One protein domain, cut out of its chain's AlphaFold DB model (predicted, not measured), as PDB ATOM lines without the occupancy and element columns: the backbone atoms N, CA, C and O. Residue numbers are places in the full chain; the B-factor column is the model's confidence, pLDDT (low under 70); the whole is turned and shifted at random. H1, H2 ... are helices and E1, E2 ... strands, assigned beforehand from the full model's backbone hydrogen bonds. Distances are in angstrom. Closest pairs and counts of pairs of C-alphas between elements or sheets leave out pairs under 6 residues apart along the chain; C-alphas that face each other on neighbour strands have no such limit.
ATOM      1  N   ASN A  11       7.831  17.446  17.347       67.00
ATOM      2  CA  ASN A  11       8.428  16.607  18.383       67.00
ATOM      3  C   ASN A  11       7.413  15.784  19.186       67.00
ATOM      4  O   ASN A  11       7.768  14.707  19.651       67.00
ATOM      5  N   ASN A  12       6.161  16.231  19.334       84.25
ATOM      6  CA  ASN A  12       5.168  15.518  20.149       84.25
ATOM      7  C   ASN A  12       4.786  14.175  19.518       84.25
ATOM      8  O   ASN A  12       4.644  13.168  20.208       84.25
ATOM      9  N   ARG A  13       4.660  14.143  18.190       84.81
ATOM     10  CA  ARG A  13       4.334  12.926  17.440       84.81
ATOM     11  C   ARG A  13       5.474  11.918  17.535       84.81
ATOM     12  O   ARG A  13       5.255  10.777  17.923       84.81
ATOM     13  N   MET A  14       6.699  12.367  17.271       86.25
ATOM     14  CA  MET A  14       7.892  11.533  17.404       86.25
ATOM     15  C   MET A  14       8.060  11.000  18.834       86.25
ATOM     16  O   MET A  14       8.308   9.812  19.023       86.25
ATOM     17  N   LEU A  15       7.869  11.852  19.845       88.69
ATOM     18  CA  LEU A  15       7.915  11.464  21.254       88.69
ATOM     19  C   LEU A  15       6.879  10.382  21.578       88.69
ATOM     20  O   LEU A  15       7.236   9.365  22.170       88.69
ATOM     21  N   LEU A  16       5.628  10.565  21.142       92.12
ATOM     22  CA  LEU A  16       4.549   9.600  21.351       92.12
ATOM     23  C   LEU A  16       4.911   8.219  20.792       92.12
ATOM     24  O   LEU A  16       4.818   7.220  21.504       92.12
ATOM     25  N   TRP A  17       5.367   8.168  19.539       92.25
ATOM     26  CA  TRP A  17       5.782   6.922  18.896       92.25
ATOM     27  C   TRP A  17       6.961   6.267  19.600       92.25
ATOM     28  O   TRP A  17       6.917   5.071  19.881       92.25
ATOM     29  N   ARG A  18       8.011   7.035  19.915       91.06
ATOM     30  CA  ARG A  18       9.196   6.512  20.607       91.06
ATOM     31  C   ARG A  18       8.815   5.882  21.939       91.06
ATOM     32  O   ARG A  18       9.189   4.740  22.196       91.06
ATOM     33  N   ASN A  19       8.020   6.595  22.729       93.81
ATOM     34  CA  ASN A  19       7.561   6.125  24.027       93.81
ATOM     35  C   ASN A  19       6.672   4.882  23.894       93.81
ATOM     36  O   ASN A  19       6.852   3.936  24.654       93.81
ATOM     37  N   ALA A  20       5.777   4.828  22.903       95.06
ATOM     38  CA  ALA A  20       4.956   3.646  22.634       95.06
ATOM     39  C   ALA A  20       5.801   2.421  22.240       95.06
ATOM     40  O   ALA A  20       5.615   1.335  22.784       95.06
ATOM     41  N   ILE A  21       6.763   2.590  21.326       94.00
ATOM     42  CA  ILE A  21       7.623   1.501  20.840       94.00
ATOM     43  C   ILE A  21       8.497   0.943  21.969       94.00
ATOM     44  O   ILE A  21       8.695  -0.269  22.055       94.00
ATOM     45  N   GLN A  22       9.000   1.801  22.861       92.81
ATOM     46  CA  GLN A  22       9.810   1.370  24.002       92.81
ATOM     47  C   GLN A  22       9.079   0.370  24.914       92.81
ATOM     48  O   GLN A  22       9.742  -0.474  25.518       92.81
ATOM     49  N   LEU A  23       7.741   0.400  24.975       95.38
ATOM     50  CA  LEU A  23       6.940  -0.525  25.789       95.38
ATOM     51  C   LEU A  23       6.982  -1.981  25.291       95.38
ATOM     52  O   LEU A  23       6.614  -2.888  26.039       95.38
ATOM     53  N   PHE A  24       7.441  -2.217  24.059       94.62
ATOM     54  CA  PHE A  24       7.632  -3.553  23.481       94.62
ATOM     55  C   PHE A  24       9.032  -4.126  23.717       94.62
ATOM     56  O   PHE A  24       9.312  -5.248  23.300       94.62
ATOM     57  N   HIS A  25       9.959  -3.358  24.297       92.75
ATOM     58  CA  HIS A  25      11.382  -3.708  24.305       92.75
ATOM     59  C   HIS A  25      11.887  -4.037  25.712       92.75
ATOM     60  O   HIS A  25      11.367  -3.569  26.726       92.75
ATOM     61  N   ILE A  26      12.958  -4.828  25.754       93.50
ATOM     62  CA  ILE A  26      13.705  -5.154  26.968       93.50
ATOM     63  C   ILE A  26      15.012  -4.365  26.947       93.50
ATOM     64  O   ILE A  26      15.780  -4.435  25.986       93.50
ATOM     65  N   TYR A  27      15.296  -3.651  28.034       91.56
ATOM     66  CA  TYR A  27      16.509  -2.861  28.219       91.56
ATOM     67  C   TYR A  27      17.272  -3.356  29.457       91.56
ATOM     68  O   TYR A  27      17.183  -2.746  30.526       91.56
ATOM     69  N   PRO A  28      18.081  -4.432  29.336       89.19
ATOM     70  CA  PRO A  28      18.722  -5.073  30.488       89.19
ATOM     71  C   PRO A  28      19.637  -4.133  31.275       89.19
ATOM     72  O   PRO A  28      19.668  -4.170  32.500       89.19
ATOM     73  N   LYS A  29      20.346  -3.237  30.573       89.38
ATOM     74  CA  LYS A  29      21.251  -2.245  31.182       89.38
ATOM     75  C   LYS A  29      20.535  -1.227  32.071       89.38
ATOM     76  O   LYS A  29      21.182  -0.610  32.907       89.38
ATOM     77  N   LEU A  30      19.236  -1.034  31.860       87.69
ATOM     78  CA  LEU A  30      18.397  -0.123  32.637       87.69
ATOM     79  C   LEU A  30      17.463  -0.880  33.585       87.69
ATOM     80  O   LEU A  30      16.622  -0.255  34.221       87.69
ATOM     81  N   SER A  31      17.583  -2.214  33.645       89.75
ATOM     82  CA  SER A  31      16.666  -3.091  34.378       89.75
ATOM     83  C   SER A  31      15.194  -2.799  34.062       89.75
ATOM     84  O   SER A  31      14.338  -2.889  34.935       89.75
ATOM     85  N   PHE A  32      14.910  -2.430  32.810       92.38
ATOM     86  CA  PHE A  32      13.569  -2.095  32.351       92.38
ATOM     87  C   PHE A  32      13.083  -3.145  31.354       92.38
ATOM     88  O   PHE A  32      13.774  -3.463  30.382       92.38
ATOM     89  N   ILE A  33      11.884  -3.663  31.601       95.25
ATOM     90  CA  ILE A  33      11.138  -4.520  30.688       95.25
ATOM     91  C   ILE A  33       9.835  -3.787  30.387       95.25
ATOM     92  O   ILE A  33       9.087  -3.450  31.304       95.25
ATOM     93  N   GLY A  34       9.589  -3.488  29.111       95.75
ATOM     94  CA  GLY A  34       8.349  -2.843  28.709       95.75
ATOM     95  C   GLY A  34       7.131  -3.731  29.003       95.75
ATOM     96  O   GLY A  34       7.231  -4.954  28.890       95.75
ATOM     97  N   PRO A  35       5.969  -3.157  29.363       96.75
ATOM     98  CA  PRO A  35       4.807  -3.931  29.801       96.75
ATOM     99  C   PRO A  35       4.266  -4.885  28.726       96.75
ATOM    100  O   PRO A  35       3.729  -5.937  29.065       96.75
ATOM    101  N   PHE A  36       4.434  -4.575  27.434       96.69
ATOM    102  CA  PHE A  36       4.064  -5.509  26.366       96.69
ATOM    103  C   PHE A  36       5.059  -6.670  26.275       96.69
ATOM    104  O   PHE A  36       4.648  -7.827  26.169       96.69
ATOM    105  N   ALA A  37       6.358  -6.388  26.411       95.00
ATOM    106  CA  ALA A  37       7.387  -7.423  26.444       95.00
ATOM    107  C   ALA A  37       7.226  -8.365  27.647       95.00
ATOM    108  O   ALA A  37       7.315  -9.582  27.476       95.00
ATOM    109  N   GLU A  38       6.935  -7.815  28.830       95.50
ATOM    110  CA  GLU A  38       6.659  -8.564  30.066       95.50
ATOM    111  C   GLU A  38       5.444  -9.493  29.901       95.50
ATOM    112  O   GLU A  38       5.442 -10.647  30.344       95.50
ATOM    113  N   ALA A  39       4.431  -9.029  29.162       95.19
ATOM    114  CA  ALA A  39       3.246  -9.803  28.811       95.19
ATOM    115  C   ALA A  39       3.485 -10.884  27.738       95.19
ATOM    116  O   ALA A  39       2.562 -11.639  27.412       95.19
ATOM    117  N   GLY A  40       4.705 -10.988  27.201       92.88
ATOM    118  CA  GLY A  40       5.060 -11.922  26.131       92.88
ATOM    119  C   GLY A  40       4.625 -11.467  24.734       92.88
ATOM    120  O   GLY A  40       4.548 -12.291  23.829       92.88
ATOM    121  N   ILE A  41       4.328 -10.176  24.553       92.38
ATOM    122  CA  ILE A  41       3.900  -9.572  23.285       92.38
ATOM    123  C   ILE A  41       5.054  -8.700  22.773       92.38
ATOM    124  O   ILE A  41       5.143  -7.512  23.076       92.38
ATOM    125  N   GLN A  42       5.983  -9.315  22.040       84.94
ATOM    126  CA  GLN A  42       7.184  -8.643  21.514       84.94
ATOM    127  C   GLN A  42       7.149  -8.468  19.992       84.94
ATOM    128  O   GLN A  42       7.797  -7.565  19.458       84.94
ATOM    129  N   ASP A  43       6.368  -9.290  19.291       88.94
ATOM    130  CA  ASP A  43       6.224  -9.202  17.846       88.94
ATOM    131  C   ASP A  43       5.112  -8.229  17.486       88.94
ATOM    132  O   ASP A  43       3.922  -8.516  17.611       88.94
ATOM    133  N   TYR A  44       5.529  -7.050  17.035       92.69
ATOM    134  CA  TYR A  44       4.648  -6.001  16.546       92.69
ATOM    135  C   TYR A  44       5.006  -5.580  15.122       92.69
ATOM    136  O   TYR A  44       6.136  -5.781  14.664       92.69
ATOM    137  N   VAL A  45       4.028  -4.972  14.459       91.69
ATOM    138  CA  VAL A  45       4.075  -4.352  13.130       91.69
ATOM    139  C   VAL A  45       3.390  -2.996  13.198       91.69
ATOM    140  O   VAL A  45       2.596  -2.736  14.104       91.69
ATOM    141  N   ILE A  46       3.726  -2.126  12.252       91.19
ATOM    142  CA  ILE A  46       3.322  -0.725  12.246       91.19
ATOM    143  C   ILE A  46       2.599  -0.380  10.943       91.19
ATOM    144  O   ILE A  46       3.062  -0.746   9.860       91.19
ATOM    145  N   GLU A  47       1.501   0.371  11.067       85.50
ATOM    146  CA  GLU A  47       0.646   0.847   9.972       85.50
ATOM    147  C   GLU A  47       0.206  -0.269   9.018       85.50
ATOM    148  O   GLU A  47       0.338  -0.184   7.790       85.50
ATOM    149  N   VAL A  48      -0.313  -1.345   9.597       85.50
ATOM    150  CA  VAL A  48      -0.784  -2.503   8.837       85.50
ATOM    151  C   VAL A  48      -2.231  -2.344   8.411       85.50
ATOM    152  O   VAL A  48      -3.029  -1.718   9.097       85.50
ATOM    153  N   ASN A  49      -2.584  -2.946   7.277       89.06
ATOM    154  CA  ASN A  49      -3.962  -3.000   6.813       89.06
ATOM    155  C   ASN A  49      -4.584  -4.315   7.279       89.06
ATOM    156  O   ASN A  49      -4.252  -5.382   6.762       89.06
ATOM    157  N   LEU A  50      -5.515  -4.242   8.226       90.06
ATOM    158  CA  LEU A  50      -6.257  -5.402   8.704       90.06
ATOM    159  C   LEU A  50      -7.672  -5.397   8.145       90.06
ATOM    160  O   LEU A  50      -8.323  -4.354   8.067       90.06
ATOM    161  N   SER A  51      -8.152  -6.577   7.761       89.94
ATOM    162  CA  SER A  51      -9.537  -6.723   7.332       89.94
ATOM    163  C   SER A  51     -10.473  -6.731   8.536       89.94
ATOM    164  O   SER A  51     -10.196  -7.335   9.571       89.94
ATOM    165  N   TYR A  52     -11.603  -6.052   8.403       90.00
ATOM    166  CA  TYR A  52     -12.715  -6.171   9.330       90.00
ATOM    167  C   TYR A  52     -13.436  -7.488   9.094       90.00
ATOM    168  O   TYR A  52     -13.670  -7.875   7.944       90.00
ATOM    169  N   ASN A  53     -13.805  -8.165  10.181       82.19
ATOM    170  CA  ASN A  53     -14.348  -9.513  10.139       82.19
ATOM    171  C   ASN A  53     -15.532  -9.633   9.161       82.19
ATOM    172  O   ASN A  53     -16.658  -9.217   9.439       82.19
ATOM    173  N   TRP A  54     -15.266 -10.274   8.021       73.62
ATOM    174  CA  TRP A  54     -16.212 -10.459   6.920       73.62
ATOM    175  C   TRP A  54     -17.421 -11.323   7.298       73.62
ATOM    176  O   TRP A  54     -18.437 -11.314   6.601       73.62
ATOM    177  N   ARG A  55     -17.342 -12.082   8.402       77.38
ATOM    178  CA  ARG A  55     -18.444 -12.929   8.880       77.38
ATOM    179  C   ARG A  55     -19.608 -12.115   9.449       77.38
ATOM    180  O   ARG A  55     -20.700 -12.660   9.588       77.38
ATOM    181  N   LYS A  56     -19.417 -10.821   9.720       76.62
ATOM    182  CA  LYS A  56     -20.481  -9.889  10.112       76.62
ATOM    183  C   LYS A  56     -21.216  -9.328   8.886       76.62
ATOM    184  O   LYS A  56     -21.144  -8.143   8.618       76.62
ATOM    185  N   LYS A  57     -21.905 -10.173   8.116       73.50
ATOM    186  CA  LYS A  57     -22.463  -9.803   6.793       73.50
ATOM    187  C   LYS A  57     -23.413  -8.593   6.779       73.50
ATOM    188  O   LYS A  57     -23.511  -7.942   5.746       73.50
ATOM    189  N   ASP A  58     -24.076  -8.303   7.895       84.81
ATOM    190  CA  ASP A  58     -25.001  -7.167   8.027       84.81
ATOM    191  C   ASP A  58     -24.314  -5.883   8.534       84.81
ATOM    192  O   ASP A  58     -24.951  -4.838   8.660       84.81
ATOM    193  N   ASP A  59     -23.015  -5.946   8.835       85.00
ATOM    194  CA  ASP A  59     -22.221  -4.800   9.263       85.00
ATOM    195  C   ASP A  59     -21.720  -4.031   8.029       85.00
ATOM    196  O   ASP A  59     -21.075  -4.624   7.157       85.00
ATOM    197  N   PRO A  60     -21.972  -2.713   7.922       87.31
ATOM    198  CA  PRO A  60     -21.527  -1.923   6.779       87.31
ATOM    199  C   PRO A  60     -20.004  -1.885   6.623       87.31
ATOM    200  O   PRO A  60     -19.534  -1.488   5.558       87.31
ATOM    201  N   ASP A  61     -19.236  -2.244   7.656       87.88
ATOM    202  CA  ASP A  61     -17.777  -2.309   7.626       87.88
ATOM    203  C   ASP A  61     -17.229  -3.711   7.291       87.88
ATOM    204  O   ASP A  61     -16.018  -3.869   7.138       87.88
ATOM    205  N   ALA A  62     -18.088  -4.718   7.079       87.56
ATOM    206  CA  ALA A  62     -17.686  -6.080   6.724       87.56
ATOM    207  C   ALA A  62     -16.775  -6.138   5.488       87.56
ATOM    208  O   ALA A  62     -17.123  -5.664   4.406       87.56
ATOM    209  N   GLY A  63     -15.596  -6.749   5.647       84.31
ATOM    210  CA  GLY A  63     -14.608  -6.883   4.574       84.31
ATOM    211  C   GLY A  63     -13.868  -5.592   4.211       84.31
ATOM    212  O   GLY A  63     -13.017  -5.627   3.322       84.31
ATOM    213  N   LYS A  64     -14.139  -4.461   4.880       91.44
ATOM    214  CA  LYS A  64     -13.323  -3.250   4.722       91.44
ATOM    215  C   LYS A  64     -11.957  -3.431   5.370       91.44
ATOM    216  O   LYS A  64     -11.794  -4.212   6.303       91.44
ATOM    217  N   MET A  65     -10.988  -2.666   4.879       90.69
ATOM    218  CA  MET A  65      -9.653  -2.594   5.457       90.69
ATOM    219  C   MET A  65      -9.556  -1.399   6.398       90.69
ATOM    220  O   MET A  65     -10.108  -0.334   6.118       90.69
ATOM    221  N   PHE A  66      -8.825  -1.589   7.485       92.88
ATOM    222  CA  PHE A  66      -8.538  -0.577   8.486       92.88
ATOM    223  C   PHE A  66      -7.044  -0.543   8.785       92.88
ATOM    224  O   PHE A  66      -6.360  -1.552   8.629       92.88
ATOM    225  N   ASP A  67      -6.564   0.611   9.235       90.25
ATOM    226  CA  ASP A  67      -5.151   0.963   9.371       90.25
ATOM    227  C   ASP A  67      -4.767   1.314  10.822       90.25
ATOM    228  O   ASP A  67      -4.525   2.481  11.134       90.25
ATOM    229  N   PRO A  68      -4.775   0.343  11.753       93.06
ATOM    230  CA  PRO A  68      -4.244   0.570  13.095       93.06
ATOM    231  C   PRO A  68      -2.761   0.946  13.067       93.06
ATOM    232  O   PRO A  68      -1.984   0.423  12.263       93.06
ATOM    233  N   ASP A  69      -2.363   1.810  14.003       93.31
ATOM    234  CA  ASP A  69      -0.984   2.289  14.088       93.31
ATOM    235  C   ASP A  69      -0.021   1.172  14.477       93.31
ATOM    236  O   ASP A  69       0.983   0.968  13.801       93.31
ATOM    237  N   ILE A  70      -0.316   0.421  15.541       94.94
ATOM    238  CA  ILE A  70       0.495  -0.722  15.968       94.94
ATOM    239  C   ILE A  70      -0.408  -1.931  16.194       94.94
ATOM    240  O   ILE A  70      -1.401  -1.867  16.919       94.94
ATOM    241  N   CYS A  71      -0.021  -3.063  15.617       94.81
ATOM    242  CA  CYS A  71      -0.586  -4.366  15.950       94.81
ATOM    243  C   CYS A  71       0.510  -5.258  16.492       94.81
ATOM    244  O   CYS A  71       1.621  -5.261  15.965       94.81
ATOM    245  N   ALA A  72       0.198  -6.025  17.528       94.00
ATOM    246  CA  ALA A  72       1.160  -6.932  18.126       94.00
ATOM    247  C   ALA A  72       0.495  -8.229  18.556       94.00
ATOM    248  O   ALA A  72      -0.665  -8.226  18.958       94.00
ATOM    249  N   SER A  73       1.235  -9.326  18.479       91.56
ATOM    250  CA  SER A  73       0.771 -10.654  18.869       91.56
ATOM    251  C   SER A  73       1.841 -11.358  19.692       91.56
ATOM    252  O   SER A  73       3.033 -11.067  19.586       91.56
ATOM    253  N   GLY A  74       1.403 -12.287  20.525       87.19
ATOM    254  CA  GLY A  74       2.248 -13.151  21.325       87.19
ATOM    255  C   GLY A  74       1.457 -14.343  21.843       87.19
ATOM    256  O   GLY A  74       0.268 -14.503  21.567       87.19
ATOM    257  N   GLU A  75       2.110 -15.182  22.641       80.06
ATOM    258  CA  GLU A  75       1.483 -16.389  23.200       80.06
ATOM    259  C   GLU A  75       0.256 -16.079  24.070       80.06
ATOM    260  O   GLU A  75      -0.659 -16.892  24.175       80.06
ATOM    261  N   SER A  76       0.232 -14.900  24.701       81.88
ATOM    262  CA  SER A  76      -0.839 -14.484  25.607       81.88
ATOM    263  C   SER A  76      -2.049 -13.873  24.890       81.88
ATOM    264  O   SER A  76      -3.094 -13.697  25.513       81.88
ATOM    265  N   GLY A  77      -1.934 -13.562  23.597       88.81
ATOM    266  CA  GLY A  77      -2.977 -12.917  22.806       88.81
ATOM    267  C   GLY A  77      -2.408 -11.870  21.859       88.81
ATOM    268  O   GLY A  77      -1.206 -11.819  21.601       88.81
ATOM    269  N   TRP A  78      -3.280 -11.012  21.344       93.62
ATOM    270  CA  TRP A  78      -2.890  -9.924  20.456       93.62
ATOM    271  C   TRP A  78      -3.589  -8.630  20.834       93.62
ATOM    272  O   TRP A  78      -4.647  -8.632  21.465       93.62
ATOM    273  N   LEU A  79      -2.966  -7.522  20.459       95.94
ATOM    274  CA  LEU A  79      -3.449  -6.192  20.760       95.94
ATOM    275  C   LEU A  79      -3.350  -5.272  19.555       95.94
ATOM    276  O   LEU A  79      -2.554  -5.473  18.631       95.94
ATOM    277  N   ILE A  80      -4.154  -4.222  19.624       96.88
ATOM    278  CA  ILE A  80      -4.124  -3.086  18.721       96.88
ATOM    279  C   ILE A  80      -3.915  -1.835  19.560       96.88
ATOM    280  O   ILE A  80      -4.638  -1.606  20.527       96.88
ATOM    281  N   LEU A  81      -2.943  -1.018  19.175       97.56
ATOM    282  CA  LEU A  81      -2.656   0.261  19.802       97.56
ATOM    283  C   LEU A  81      -2.798   1.368  18.754       97.56
ATOM    284  O   LEU A  81      -2.019   1.434  17.807       97.56
ATOM    285  N   GLU A  82      -3.799   2.226  18.943       96.56
ATOM    286  CA  GLU A  82      -3.992   3.464  18.177       96.56
ATOM    287  C   GLU A  82      -3.291   4.612  18.906       96.56
ATOM    288  O   GLU A  82      -3.589   4.899  20.068       96.56
ATOM    289  N   LEU A  83      -2.390   5.303  18.220       95.00
ATOM    290  CA  LEU A  83      -1.667   6.459  18.716       95.00
ATOM    291  C   LEU A  83      -2.300   7.740  18.180       95.00
ATOM    292  O   LEU A  83      -2.650   7.869  17.009       95.00
ATOM    293  N   THR A  84      -2.455   8.754  19.029       91.00
ATOM    294  CA  THR A  84      -2.917  10.046  18.529       91.00
ATOM    295  C   THR A  84      -2.460  11.229  19.368       91.00
ATOM    296  O   THR A  84      -2.378  11.181  20.594       91.00
ATOM    297  N   THR A  85      -2.209  12.338  18.682       87.75
ATOM    298  CA  THR A  85      -1.986  13.664  19.273       87.75
ATOM    299  C   THR A  85      -3.227  14.560  19.174       87.75
ATOM    300  O   THR A  85      -3.203  15.699  19.630       87.75
ATOM    301  N   ASN A  86      -4.322  14.079  18.570       84.62
ATOM    302  CA  ASN A  86      -5.554  14.850  18.403       84.62
ATOM    303  C   ASN A  86      -6.290  14.970  19.739       84.62
ATOM    304  O   ASN A  86      -6.462  13.974  20.416       84.62
ATOM    305  N   THR A  87      -6.831  16.129  20.095       86.06
ATOM    306  CA  THR A  87      -7.574  16.303  21.358       86.06
ATOM    307  C   THR A  87      -8.987  15.701  21.347       86.06
ATOM    308  O   THR A  87      -9.696  15.769  22.348       86.06
ATOM    309  N   ARG A  88      -9.457  15.168  20.212       91.62
ATOM    310  CA  ARG A  88     -10.769  14.517  20.089       91.62
ATOM    311  C   ARG A  88     -10.690  13.032  20.432       91.62
ATOM    312  O   ARG A  88      -9.688  12.371  20.155       91.62
ATOM    313  N   SER A  89     -11.788  12.521  20.981       93.69
ATOM    314  CA  SER A  89     -11.960  11.097  21.268       93.69
ATOM    315  C   SER A  89     -11.866  10.250  19.994       93.69
ATOM    316  O   SER A  89     -12.335  10.649  18.923       93.69
ATOM    317  N   LYS A  90     -11.268   9.070  20.129       94.94
ATOM    318  CA  LYS A  90     -11.125   8.031  19.105       94.94
ATOM    319  C   LYS A  90     -12.069   6.849  19.335       94.94
ATOM    320  O   LYS A  90     -12.002   5.900  18.562       94.94
ATOM    321  N   ALA A  91     -12.971   6.915  20.320       95.38
ATOM    322  CA  ALA A  91     -13.850   5.812  20.733       95.38
ATOM    323  C   ALA A  91     -14.489   5.043  19.561       95.38
ATOM    324  O   ALA A  91     -14.345   3.829  19.463       95.38
ATOM    325  N   GLY A  92     -15.112   5.751  18.609       94.00
ATOM    326  CA  GLY A  92     -15.758   5.112  17.454       94.00
ATOM    327  C   GLY A  92     -14.792   4.426  16.476       94.00
ATOM    328  O   GLY A  92     -15.202   3.536  15.742       94.00
ATOM    329  N   LYS A  93     -13.509   4.814  16.447       94.56
ATOM    330  CA  LYS A  93     -12.463   4.106  15.687       94.56
ATOM    331  C   LYS A  93     -12.015   2.850  16.445       94.56
ATOM    332  O   LYS A  93     -11.918   1.787  15.839       94.56
ATOM    333  N   LEU A  94     -11.820   2.957  17.761       96.12
ATOM    334  CA  LEU A  94     -11.424   1.835  18.622       96.12
ATOM    335  C   LEU A  94     -12.484   0.723  18.663       96.12
ATOM    336  O   LEU A  94     -12.140  -0.454  18.649       96.12
ATOM    337  N   GLU A  95     -13.770   1.078  18.634       95.12
ATOM    338  CA  GLU A  95     -14.877   0.114  18.556       95.12
ATOM    339  C   GLU A  95     -14.783  -0.770  17.311       95.12
ATOM    340  O   GLU A  95     -14.904  -1.990  17.394       95.12
ATOM    341  N   LYS A  96     -14.439  -0.185  16.161       93.56
ATOM    342  CA  LYS A  96     -14.224  -0.956  14.930       93.56
ATOM    343  C   LYS A  96     -13.041  -1.913  15.058       93.56
ATOM    344  O   LYS A  96     -13.072  -3.011  14.504       93.56
ATOM    345  N   TYR A  97     -12.010  -1.523  15.804       95.38
ATOM    346  CA  TYR A  97     -10.796  -2.319  15.971       95.38
ATOM    347  C   TYR A  97     -11.009  -3.606  16.767       95.38
ATOM    348  O   TYR A  97     -10.321  -4.590  16.507       95.38
ATOM    349  N   GLN A  98     -12.034  -3.667  17.622       93.31
ATOM    350  CA  GLN A  98     -12.414  -4.893  18.342       93.31
ATOM    351  C   GLN A  98     -12.869  -6.029  17.411       93.31
ATOM    352  O   GLN A  98     -13.066  -7.167  17.838       93.31
ATOM    353  N   HIS A  99     -13.095  -5.719  16.136       92.38
ATOM    354  CA  HIS A  99     -13.672  -6.623  15.153       92.38
ATOM    355  C   HIS A  99     -12.738  -6.901  13.973       92.38
ATOM    356  O   HIS A  99     -13.171  -7.492  12.980       92.38
ATOM    357  N   LEU A 100     -11.472  -6.492  14.067       92.38
ATOM    358  CA  LEU A 100     -10.467  -6.801  13.057       92.38
ATOM    359  C   LEU A 100     -10.079  -8.281  13.099       92.38
ATOM    360  O   LEU A 100     -10.056  -8.918  14.153       92.38
ATOM    361  N   ASP A 101      -9.811  -8.840  11.923       88.94
ATOM    362  CA  ASP A 101      -9.498 -10.251  11.748       88.94
ATOM    363  C   ASP A 101      -8.005 -10.514  11.978       88.94
ATOM    364  O   ASP A 101      -7.155 -10.148  11.156       88.94
ATOM    365  N   CYS A 102      -7.715 -11.218  13.075       86.19
ATOM    366  CA  CYS A 102      -6.390 -11.698  13.469       86.19
ATOM    367  C   CYS A 102      -5.659 -12.489  12.371       86.19
ATOM    368  O   CYS A 102      -4.431 -12.477  12.331       86.19
ATOM    369  N   ASN A 103      -6.375 -13.135  11.441       86.31
ATOM    370  CA  ASN A 103      -5.748 -13.882  10.346       86.31
ATOM    371  C   ASN A 103      -4.976 -12.961   9.392       86.31
ATOM    372  O   ASN A 103      -3.991 -13.390   8.789       86.31
ATOM    373  N   SER A 104      -5.373 -11.687   9.300       85.25
ATOM    374  CA  SER A 104      -4.679 -10.675   8.494       85.25
ATOM    375  C   SER A 104      -3.235 -10.435   8.974       85.25
ATOM    376  O   SER A 104      -2.403 -10.008   8.180       85.25
ATOM    377  N   LEU A 105      -2.908 -10.749  10.238       85.44
ATOM    378  CA  LEU A 105      -1.560 -10.583  10.806       85.44
ATOM    379  C   LEU A 105      -0.515 -11.503  10.163       85.44
ATOM    380  O   LEU A 105       0.655 -11.139  10.089       85.44
ATOM    381  N   SER A 106      -0.942 -12.659   9.650       85.00
ATOM    382  CA  SER A 106      -0.052 -13.642   9.017       85.00
ATOM    383  C   SER A 106       0.649 -13.104   7.766       85.00
ATOM    384  O   SER A 106       1.757 -13.527   7.455       85.00
ATOM    385  N   ILE A 107       0.041 -12.127   7.083       85.25
ATOM    386  CA  ILE A 107       0.621 -11.431   5.921       85.25
ATOM    387  C   ILE A 107       1.865 -10.619   6.326       85.25
ATOM    388  O   ILE A 107       2.712 -10.315   5.490       85.25
ATOM    389  N   TYR A 108       1.969 -10.279   7.609       85.56
ATOM    390  CA  TYR A 108       3.024  -9.457   8.188       85.56
ATOM    391  C   TYR A 108       4.015 -10.270   9.031       85.56
ATOM    392  O   TYR A 108       4.691  -9.705   9.889       85.56
ATOM    393  N   ASP A 109       4.067 -11.591   8.825       85.31
ATOM    394  CA  ASP A 109       4.908 -12.530   9.579       85.31
ATOM    395  C   ASP A 109       4.675 -12.496  11.103       85.31
ATOM    396  O   ASP A 109       5.527 -12.915  11.887       85.31
ATOM    397  N   ILE A 110       3.503 -12.022  11.541       84.00
ATOM    398  CA  ILE A 110       3.081 -12.076  12.941       84.00
ATOM    399  C   ILE A 110       2.204 -13.314  13.150       84.00
ATOM    400  O   ILE A 110       1.240 -13.511  12.399       84.00
ATOM    401  N   PRO A 111       2.467 -14.128  14.192       82.88
ATOM    402  CA  PRO A 111       1.618 -15.262  14.525       82.88
ATOM    403  C   PRO A 111       0.157 -14.842  14.706       82.88
ATOM    404  O   PRO A 111      -0.158 -13.949  15.498       82.88
ATOM    405  N   SER A 112      -0.748 -15.512  13.989       78.94
ATOM    406  CA  SER A 112      -2.185 -15.333  14.187       78.94
ATOM    407  C   SER A 112      -2.548 -15.710  15.622       78.94
ATOM    408  O   SER A 112      -2.268 -16.829  16.058       78.94
ATOM    409  N   ALA A 113      -3.194 -14.800  16.337       80.44
ATOM    410  CA  ALA A 113      -3.767 -15.087  17.643       80.44
ATOM    411  C   ALA A 113      -5.199 -15.632  17.516       80.44
ATOM    412  O   ALA A 113      -5.787 -15.646  16.435       80.44
ATOM    413  N   GLN A 114      -5.762 -16.096  18.631       80.38
ATOM    414  CA  GLN A 114      -7.162 -16.511  18.723       80.38
ATOM    415  C   GLN A 114      -7.974 -15.450  19.468       80.38
ATOM    416  O   GLN A 114      -7.506 -14.890  20.456       80.38
ATOM    417  N   GLY A 115      -9.214 -15.226  19.030       84.38
ATOM    418  CA  GLY A 115     -10.140 -14.300  19.686       84.38
ATOM    419  C   GLY A 115      -9.963 -12.826  19.290       84.38
ATOM    420  O   GLY A 115      -9.157 -12.504  18.412       84.38
ATOM    421  N   PRO A 116     -10.773 -11.928  19.882       89.19
ATOM    422  CA  PRO A 116     -10.696 -10.492  19.619       89.19
ATOM    423  C   PRO A 116      -9.399  -9.881  20.180       89.19
ATOM    424  O   PRO A 116      -8.832 -10.434  21.125       89.19
ATOM    425  N   PRO A 117      -8.929  -8.750  19.626       94.56
ATOM    426  CA  PRO A 117      -7.772  -8.047  20.161       94.56
ATOM    427  C   PRO A 117      -8.125  -7.294  21.445       94.56
ATOM    428  O   PRO A 117      -9.228  -6.756  21.577       94.56
ATOM    429  N   ASP A 118      -7.143  -7.132  22.330       97.06
ATOM    430  CA  ASP A 118      -7.168  -6.032  23.291       97.06
ATOM    431  C   ASP A 118      -6.917  -4.715  22.540       97.06
ATOM    432  O   ASP A 118      -5.880  -4.541  21.901       97.06
ATOM    433  N   VAL A 119      -7.872  -3.785  22.580       97.56
ATOM    434  CA  VAL A 119      -7.765  -2.496  21.878       97.56
ATOM    435  C   VAL A 119      -7.416  -1.392  22.868       97.56
ATOM    436  O   VAL A 119      -8.138  -1.160  23.840       97.56
ATOM    437  N   LEU A 120      -6.317  -0.691  22.598       98.12
ATOM    438  CA  LEU A 120      -5.777   0.379  23.423       98.12
ATOM    439  C   LEU A 120      -5.643   1.677  22.626       98.12
ATOM    440  O   LEU A 120      -5.438   1.678  21.411       98.12
ATOM    441  N   SER A 121      -5.689   2.792  23.348       97.94
ATOM    442  CA  SER A 121      -5.307   4.114  22.838       97.94
ATOM    443  C   SER A 121      -4.036   4.607  23.524       97.94
ATOM    444  O   SER A 121      -3.849   4.375  24.716       97.94
ATOM    445  N   GLY A 122      -3.162   5.291  22.788       97.31
ATOM    446  CA  GLY A 122      -1.938   5.906  23.299       97.31
ATOM    447  C   GLY A 122      -1.865   7.388  22.945       97.31
ATOM    448  O   GLY A 122      -2.030   7.777  21.788       97.31
ATOM    449  N   ARG A 123      -1.623   8.236  23.945       95.44
ATOM    450  CA  ARG A 123      -1.602   9.701  23.814       95.44
ATOM    451  C   ARG A 123      -0.529  10.305  24.707       95.44
ATOM    452  O   ARG A 123      -0.079   9.669  25.650       95.44
ATOM    453  N   LEU A 124      -0.152  11.558  24.464       94.50
ATOM    454  CA  LEU A 124       0.676  12.312  25.418       94.50
ATOM    455  C   LEU A 124      -0.138  12.873  26.595       94.50
ATOM    456  O   LEU A 124       0.416  13.161  27.649       94.50
ATOM    457  N   GLU A 125      -1.450  13.011  26.433       93.56
ATOM    458  CA  GLU A 125      -2.358  13.516  27.459       93.56
ATOM    459  C   GLU A 125      -3.641  12.684  27.516       93.56
ATOM    460  O   GLU A 125      -4.024  12.030  26.543       93.56
ATOM    461  N   TYR A 126      -4.309  12.702  28.668       94.06
ATOM    462  CA  TYR A 126      -5.555  11.970  28.849       94.06
ATOM    463  C   TYR A 126      -6.713  12.656  28.110       94.06
ATOM    464  O   TYR A 126      -7.022  13.821  28.353       94.06
ATOM    465  N   VAL A 127      -7.393  11.896  27.255       94.00
ATOM    466  CA  VAL A 127      -8.664  12.248  26.611       94.00
ATOM    467  C   VAL A 127      -9.539  11.018  26.724       94.00
ATOM    468  O   VAL A 127      -9.079   9.962  26.328       94.00
ATOM    469  N   ASP A 128     -10.764  11.112  27.231       95.56
ATOM    470  CA  ASP A 128     -11.621   9.931  27.383       95.56
ATOM    471  C   ASP A 128     -11.984   9.306  26.015       95.56
ATOM    472  O   ASP A 128     -12.700   9.897  25.197       95.56
ATOM    473  N   ASP A 129     -11.476   8.098  25.760       94.44
ATOM    474  CA  ASP A 129     -11.728   7.322  24.542       94.44
ATOM    475  C   ASP A 129     -12.817   6.257  24.741       94.44
ATOM    476  O   ASP A 129     -12.943   5.344  23.934       94.44
ATOM    477  N   GLY A 130     -13.645   6.381  25.784       94.12
ATOM    478  CA  GLY A 130     -14.761   5.471  26.039       94.12
ATOM    479  C   GLY A 130     -14.330   4.198  26.771       94.12
ATOM    480  O   GLY A 130     -13.479   4.245  27.658       94.12
ATOM    481  N   GLY A 131     -14.947   3.060  26.451       95.81
ATOM    482  CA  GLY A 131     -14.744   1.769  27.131       95.81
ATOM    483  C   GLY A 131     -13.441   1.045  26.770       95.81
ATOM    484  O   GLY A 131     -13.461  -0.160  26.560       95.81
ATOM    485  N   PHE A 132     -12.328   1.766  26.643       97.69
ATOM    486  CA  PHE A 132     -11.039   1.219  26.213       97.69
ATOM    487  C   PHE A 132      -9.941   1.576  27.205       97.69
ATOM    488  O   PHE A 132      -9.996   2.623  27.852       97.69
ATOM    489  N   CYS A 133      -8.922   0.725  27.291       98.00
ATOM    490  CA  CYS A 133      -7.711   1.029  28.045       98.00
ATOM    491  C   CYS A 133      -6.937   2.163  27.358       98.00
ATOM    492  O   CYS A 133      -6.840   2.219  26.125       98.00
ATOM    493  N   GLN A 134      -6.399   3.086  28.155       98.19
ATOM    494  CA  GLN A 134      -5.771   4.303  27.647       98.19
ATOM    495  C   GLN A 134      -4.410   4.531  28.286       98.19
ATOM    496  O   GLN A 134      -4.281   4.593  29.511       98.19
ATOM    497  N   LEU A 135      -3.407   4.700  27.437       98.50
ATOM    498  CA  LEU A 135      -2.019   4.903  27.807       98.50
ATOM    499  C   LEU A 135      -1.659   6.379  27.637       98.50
ATOM    500  O   LEU A 135      -1.831   6.951  26.559       98.50
ATOM    501  N   VAL A 136      -1.127   6.989  28.694       97.62
ATOM    502  CA  VAL A 136      -0.524   8.324  28.644       97.62
ATOM    503  C   VAL A 136       0.994   8.163  28.632       97.62
ATOM    504  O   VAL A 136       1.567   7.525  29.514       97.62
ATOM    505  N   LEU A 137       1.627   8.711  27.599       96.12
ATOM    506  CA  LEU A 137       2.985   8.400  27.152       96.12
ATOM    507  C   LEU A 137       3.870   9.655  27.081       96.12
ATOM    508  O   LEU A 137       4.618   9.815  26.122       96.12
ATOM    509  N   LEU A 138       3.758  10.574  28.045       92.19
ATOM    510  CA  LEU A 138       4.562  11.806  28.081       92.19
ATOM    511  C   LEU A 138       5.838  11.619  28.916       92.19
ATOM    512  O   LEU A 138       6.836  11.122  28.406       92.19
ATOM    513  N   ASP A 139       5.799  11.984  30.199       88.75
ATOM    514  CA  ASP A 139       6.965  11.909  31.092       88.75
ATOM    515  C   ASP A 139       6.988  10.614  31.903       88.75
ATOM    516  O   ASP A 139       8.036   9.997  32.115       88.75
ATOM    517  N   GLN A 140       5.810  10.202  32.365       94.56
ATOM    518  CA  GLN A 140       5.572   8.948  33.058       94.56
ATOM    519  C   GLN A 140       4.580   8.128  32.254       94.56
ATOM    520  O   GLN A 140       3.614   8.669  31.714       94.56
ATOM    521  N   PHE A 141       4.806   6.822  32.220       97.19
ATOM    522  CA  PHE A 141       3.838   5.881  31.699       97.19
ATOM    523  C   PHE A 141       2.636   5.860  32.635       97.19
ATOM    524  O   PHE A 141       2.801   5.514  33.804       97.19
ATOM    525  N   ARG A 142       1.453   6.255  32.152       98.19
ATOM    526  CA  ARG A 142       0.215   6.132  32.929       98.19
ATOM    527  C   ARG A 142      -0.821   5.269  32.244       98.19
ATOM    528  O   ARG A 142      -1.053   5.425  31.047       98.19
ATOM    529  N   VAL A 143      -1.483   4.420  33.019       98.19
ATOM    530  CA  VAL A 143      -2.536   3.526  32.525       98.19
ATOM    531  C   VAL A 143      -3.877   3.922  33.121       98.19
ATOM    532  O   VAL A 143      -4.048   3.983  34.335       98.19
ATOM    533  N   ASN A 144      -4.856   4.167  32.257       98.06
ATOM    534  CA  ASN A 144      -6.241   4.412  32.640       98.06
ATOM    535  C   ASN A 144      -7.117   3.272  32.123       98.06
ATOM    536  O   ASN A 144      -6.906   2.779  31.016       98.06
ATOM    537  N   LYS A 145      -8.130   2.899  32.912       97.56
ATOM    538  CA  LYS A 145      -9.108   1.853  32.562       97.56
ATOM    539  C   LYS A 145      -8.455   0.503  32.226       97.56
ATOM    540  O   LYS A 145      -8.831  -0.167  31.267       97.56
ATOM    541  N   ALA A 146      -7.448   0.106  33.010       97.62
ATOM    542  CA  ALA A 146      -6.745  -1.167  32.830       97.62
ATOM    543  C   ALA A 146      -7.684  -2.386  32.931       97.62
ATOM    544  O   ALA A 146      -7.422  -3.428  32.339       97.62
ATOM    545  N   ASP A 147      -8.801  -2.251  33.646       97.12
ATOM    546  CA  ASP A 147      -9.880  -3.236  33.750       97.12
ATOM    547  C   ASP A 147     -10.538  -3.582  32.401       97.12
ATOM    548  O   ASP A 147     -11.125  -4.654  32.281       97.12
ATOM    549  N   GLN A 148     -10.384  -2.733  31.379       97.25
ATOM    550  CA  GLN A 148     -10.881  -2.985  30.021       97.25
ATOM    551  C   GLN A 148      -9.995  -3.953  29.216       97.25
ATOM    552  O   GLN A 148     -10.362  -4.336  28.109       97.25
ATOM    553  N   ILE A 149      -8.840  -4.357  29.756       96.94
ATOM    554  CA  ILE A 149      -7.966  -5.367  29.150       96.94
ATOM    555  C   ILE A 149      -8.426  -6.771  29.558       96.94
ATOM    556  O   ILE A 149      -8.502  -7.102  30.750       96.94
ATOM    557  N   GLN A 150      -8.692  -7.609  28.555       94.50
ATOM    558  CA  GLN A 150      -9.114  -8.999  28.710       94.50
ATOM    559  C   GLN A 150      -7.931  -9.909  29.046       94.50
ATOM    560  O   GLN A 150      -8.044 -10.759  29.933       94.50
ATOM    561  N   ASN A 151      -6.783  -9.720  28.388       94.75
ATOM    562  CA  ASN A 151      -5.570 -10.473  28.687       94.75
ATOM    563  C   ASN A 151      -5.045 -10.126  30.090       94.75
ATOM    564  O   ASN A 151      -4.490  -9.052  30.330       94.75
ATOM    565  N   ALA A 152      -5.198 -11.063  31.031       95.44
ATOM    566  CA  ALA A 152      -4.820 -10.862  32.428       95.44
ATOM    567  C   ALA A 152      -3.334 -10.510  32.594       95.44
ATOM    568  O   ALA A 152      -3.010  -9.587  33.338       95.44
ATOM    569  N   ARG A 153      -2.445 -11.178  31.849       95.25
ATOM    570  CA  ARG A 153      -0.999 -10.935  31.920       95.25
ATOM    571  C   ARG A 153      -0.641  -9.543  31.402       95.25
ATOM    572  O   ARG A 153       0.175  -8.854  32.012       95.25
ATOM    573  N   LEU A 154      -1.269  -9.112  30.306       96.56
ATOM    574  CA  LEU A 154      -1.111  -7.758  29.775       96.56
ATOM    575  C   LEU A 154      -1.615  -6.719  30.779       96.56
ATOM    576  O   LEU A 154      -0.900  -5.769  31.084       96.56
ATOM    577  N   ARG A 155      -2.811  -6.923  31.337       97.88
ATOM    578  CA  ARG A 155      -3.397  -6.033  32.344       97.88
ATOM    579  C   ARG A 155      -2.490  -5.870  33.562       97.88
ATOM    580  O   ARG A 155      -2.224  -4.747  33.975       97.88
ATOM    581  N   GLU A 156      -2.012  -6.976  34.123       98.00
ATOM    582  CA  GLU A 156      -1.122  -6.977  35.287       98.00
ATOM    583  C   GLU A 156       0.204  -6.274  34.985       98.00
ATOM    584  O   GLU A 156       0.644  -5.440  35.774       98.00
ATOM    585  N   SER A 157       0.792  -6.533  33.812       97.38
ATOM    586  CA  SER A 157       2.043  -5.894  33.382       97.38
ATOM    587  C   SER A 157       1.878  -4.383  33.190       97.38
ATOM    588  O   SER A 157       2.742  -3.607  33.594       97.38
ATOM    589  N   LEU A 158       0.752  -3.944  32.619       97.94
ATOM    590  CA  LEU A 158       0.416  -2.527  32.463       97.94
ATOM    591  C   LEU A 158       0.250  -1.833  33.822       97.94
ATOM    592  O   LEU A 158       0.816  -0.763  34.025       97.94
ATOM    593  N   ILE A 159      -0.480  -2.450  34.759       98.25
ATOM    594  CA  ILE A 159      -0.671  -1.916  36.117       98.25
ATOM    595  C   ILE A 159       0.667  -1.825  36.857       98.25
ATOM    596  O   ILE A 159       0.952  -0.804  37.476       98.25
ATOM    597  N   ALA A 160       1.503  -2.862  36.777       97.62
ATOM    598  CA  ALA A 160       2.809  -2.885  37.433       97.62
ATOM    599  C   ALA A 160       3.773  -1.820  36.881       97.62
ATOM    600  O   ALA A 160       4.637  -1.333  37.609       97.62
ATOM    601  N   ALA A 161       3.622  -1.453  35.606       96.62
ATOM    602  CA  ALA A 161       4.426  -0.428  34.956       96.62
ATOM    603  C   ALA A 161       3.921   1.012  35.198       96.62
ATOM    604  O   ALA A 161       4.643   1.958  34.868       96.62
ATOM    605  N   ASP A 162       2.714   1.208  35.743       97.19
ATOM    606  CA  ASP A 162       2.136   2.541  35.972       97.19
ATOM    607  C   ASP A 162       3.061   3.403  36.851       97.19
ATOM    608  O   ASP A 162       3.509   3.005  37.927       97.19
ATOM    609  N   GLY A 163       3.374   4.604  36.369       95.88
ATOM    610  CA  GLY A 163       4.285   5.548  37.012       95.88
ATOM    611  C   GLY A 163       5.758   5.423  36.607       95.88
ATOM    612  O   GLY A 163       6.560   6.260  37.037       95.88
ATOM    613  N   ILE A 164       6.145   4.452  35.766       94.25
ATOM    614  CA  ILE A 164       7.529   4.356  35.272       94.25
ATOM    615  C   ILE A 164       7.904   5.634  34.496       94.25
ATOM    616  O   ILE A 164       7.171   6.047  33.594       94.25
ATOM    617  N   PRO A 165       9.053   6.270  34.797       93.12
ATOM    618  CA  PRO A 165       9.521   7.441  34.065       93.12
ATOM    619  C   PRO A 165      10.036   7.052  32.673       93.12
ATOM    620  O   PRO A 165      11.078   6.405  32.545       93.12
ATOM    621  N   LEU A 166       9.341   7.505  31.631       91.00
ATOM    622  CA  LEU A 166       9.701   7.264  30.230       91.00
ATOM    623  C   LEU A 166      10.910   8.102  29.802       91.00
ATOM    624  O   LEU A 166      11.740   7.645  29.024       91.00
TER     625      LEU A 166
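What this domain is: This is residues 11 to 166 of the 307 residues of an uncharacterized protein of Methanomicrobiales archaeon (UniProt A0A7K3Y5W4). A strongly twisted sheet of six strands forms the core, with H1 and H5 packed on one face and H3 on the other; H4 sits at the E1 and E2 end. The long link between E1 and E2 reaches out around Asp 58 at one end of the longest axis. The 156 printed residues hold five named helices and six named strands, in the order H1 H2 E1 E2 E3 H3 H4 E4 E5 E6 H5; the mixed sheet runs E1 E2 E3 E4 E5 E6. The class is mixed, helices and strands, with under half of the residues in named elements. The whole is compact, with a radius of gyration of the C-alphas of 14.9 A and spans of 48 by 33 by 29 A.

Where its parts are: H1, residues 11 to 22, measures 16.3 A and begins at C-alpha 11 (8.428, 16.607, 18.383). H2 is residues 35 to 38, E1 43 to 46 and E2 70 to 74. E3, residues 77 to 83, measures 19.8 A. H3 is residues 91 to 97 and H4 102 to 108. E4, residues 118 to 123, measures 16.7 A; E5 is 133 to 137 and E6 141 to 144. H5, residues 152 to 161, measures 14.2 A and ends at C-alpha 161 (4.426, -0.428, 34.956).

How they stand to each other: E1, E2 and E3 form a meander, each strand the antiparallel neighbour of the one before: N 45 and O 71 are 2.9 A apart, N 79 and O 72 2.8 A. E4 is parallel to E3 at 26 degrees, with N 120 and O 80 at 2.8 A, and to E5 at 32 degrees, with N 135 and O 121 at 2.8 A. E5 and E6 are an antiparallel hairpin, with N 136 and O 142 at 2.8 A. E3, H3 H4 and E4 form a strand-helix-strand unit, parallel strands joined through helices, with a right-handed crossover. The sheet has helices on both faces, three layers: H1 and H5 on one, H3 on the other. H1 lies over E4, its closest C-alphas there being Leu 16 and Arg 123, 6.6 A. H3 lies over E4 at a height over the sheet of 8.9 A, and H5 over none at 7.9 A. H2 and H4 only graze the sheet; H2 touches H5, the closest C-alphas being Pro 35 and Ser 157, 4.9 A. Every O i to N i+4 pair is within hydrogen-bond range in H1 and H5, against 2 of 3 in H3 and 0 of 3 in H4, where 4 of 4 O i to N i+3 pairs are; H2 is too short for such a pair.

The domain as a whole: The farthest C-alphas, Lys 29 and Asp 58, are 52.0 A apart. The printed part has no cut; the links H1 to H2 and E1 to E2 are long. Its mean pLDDT is 91.6, and residue 11 is under 70.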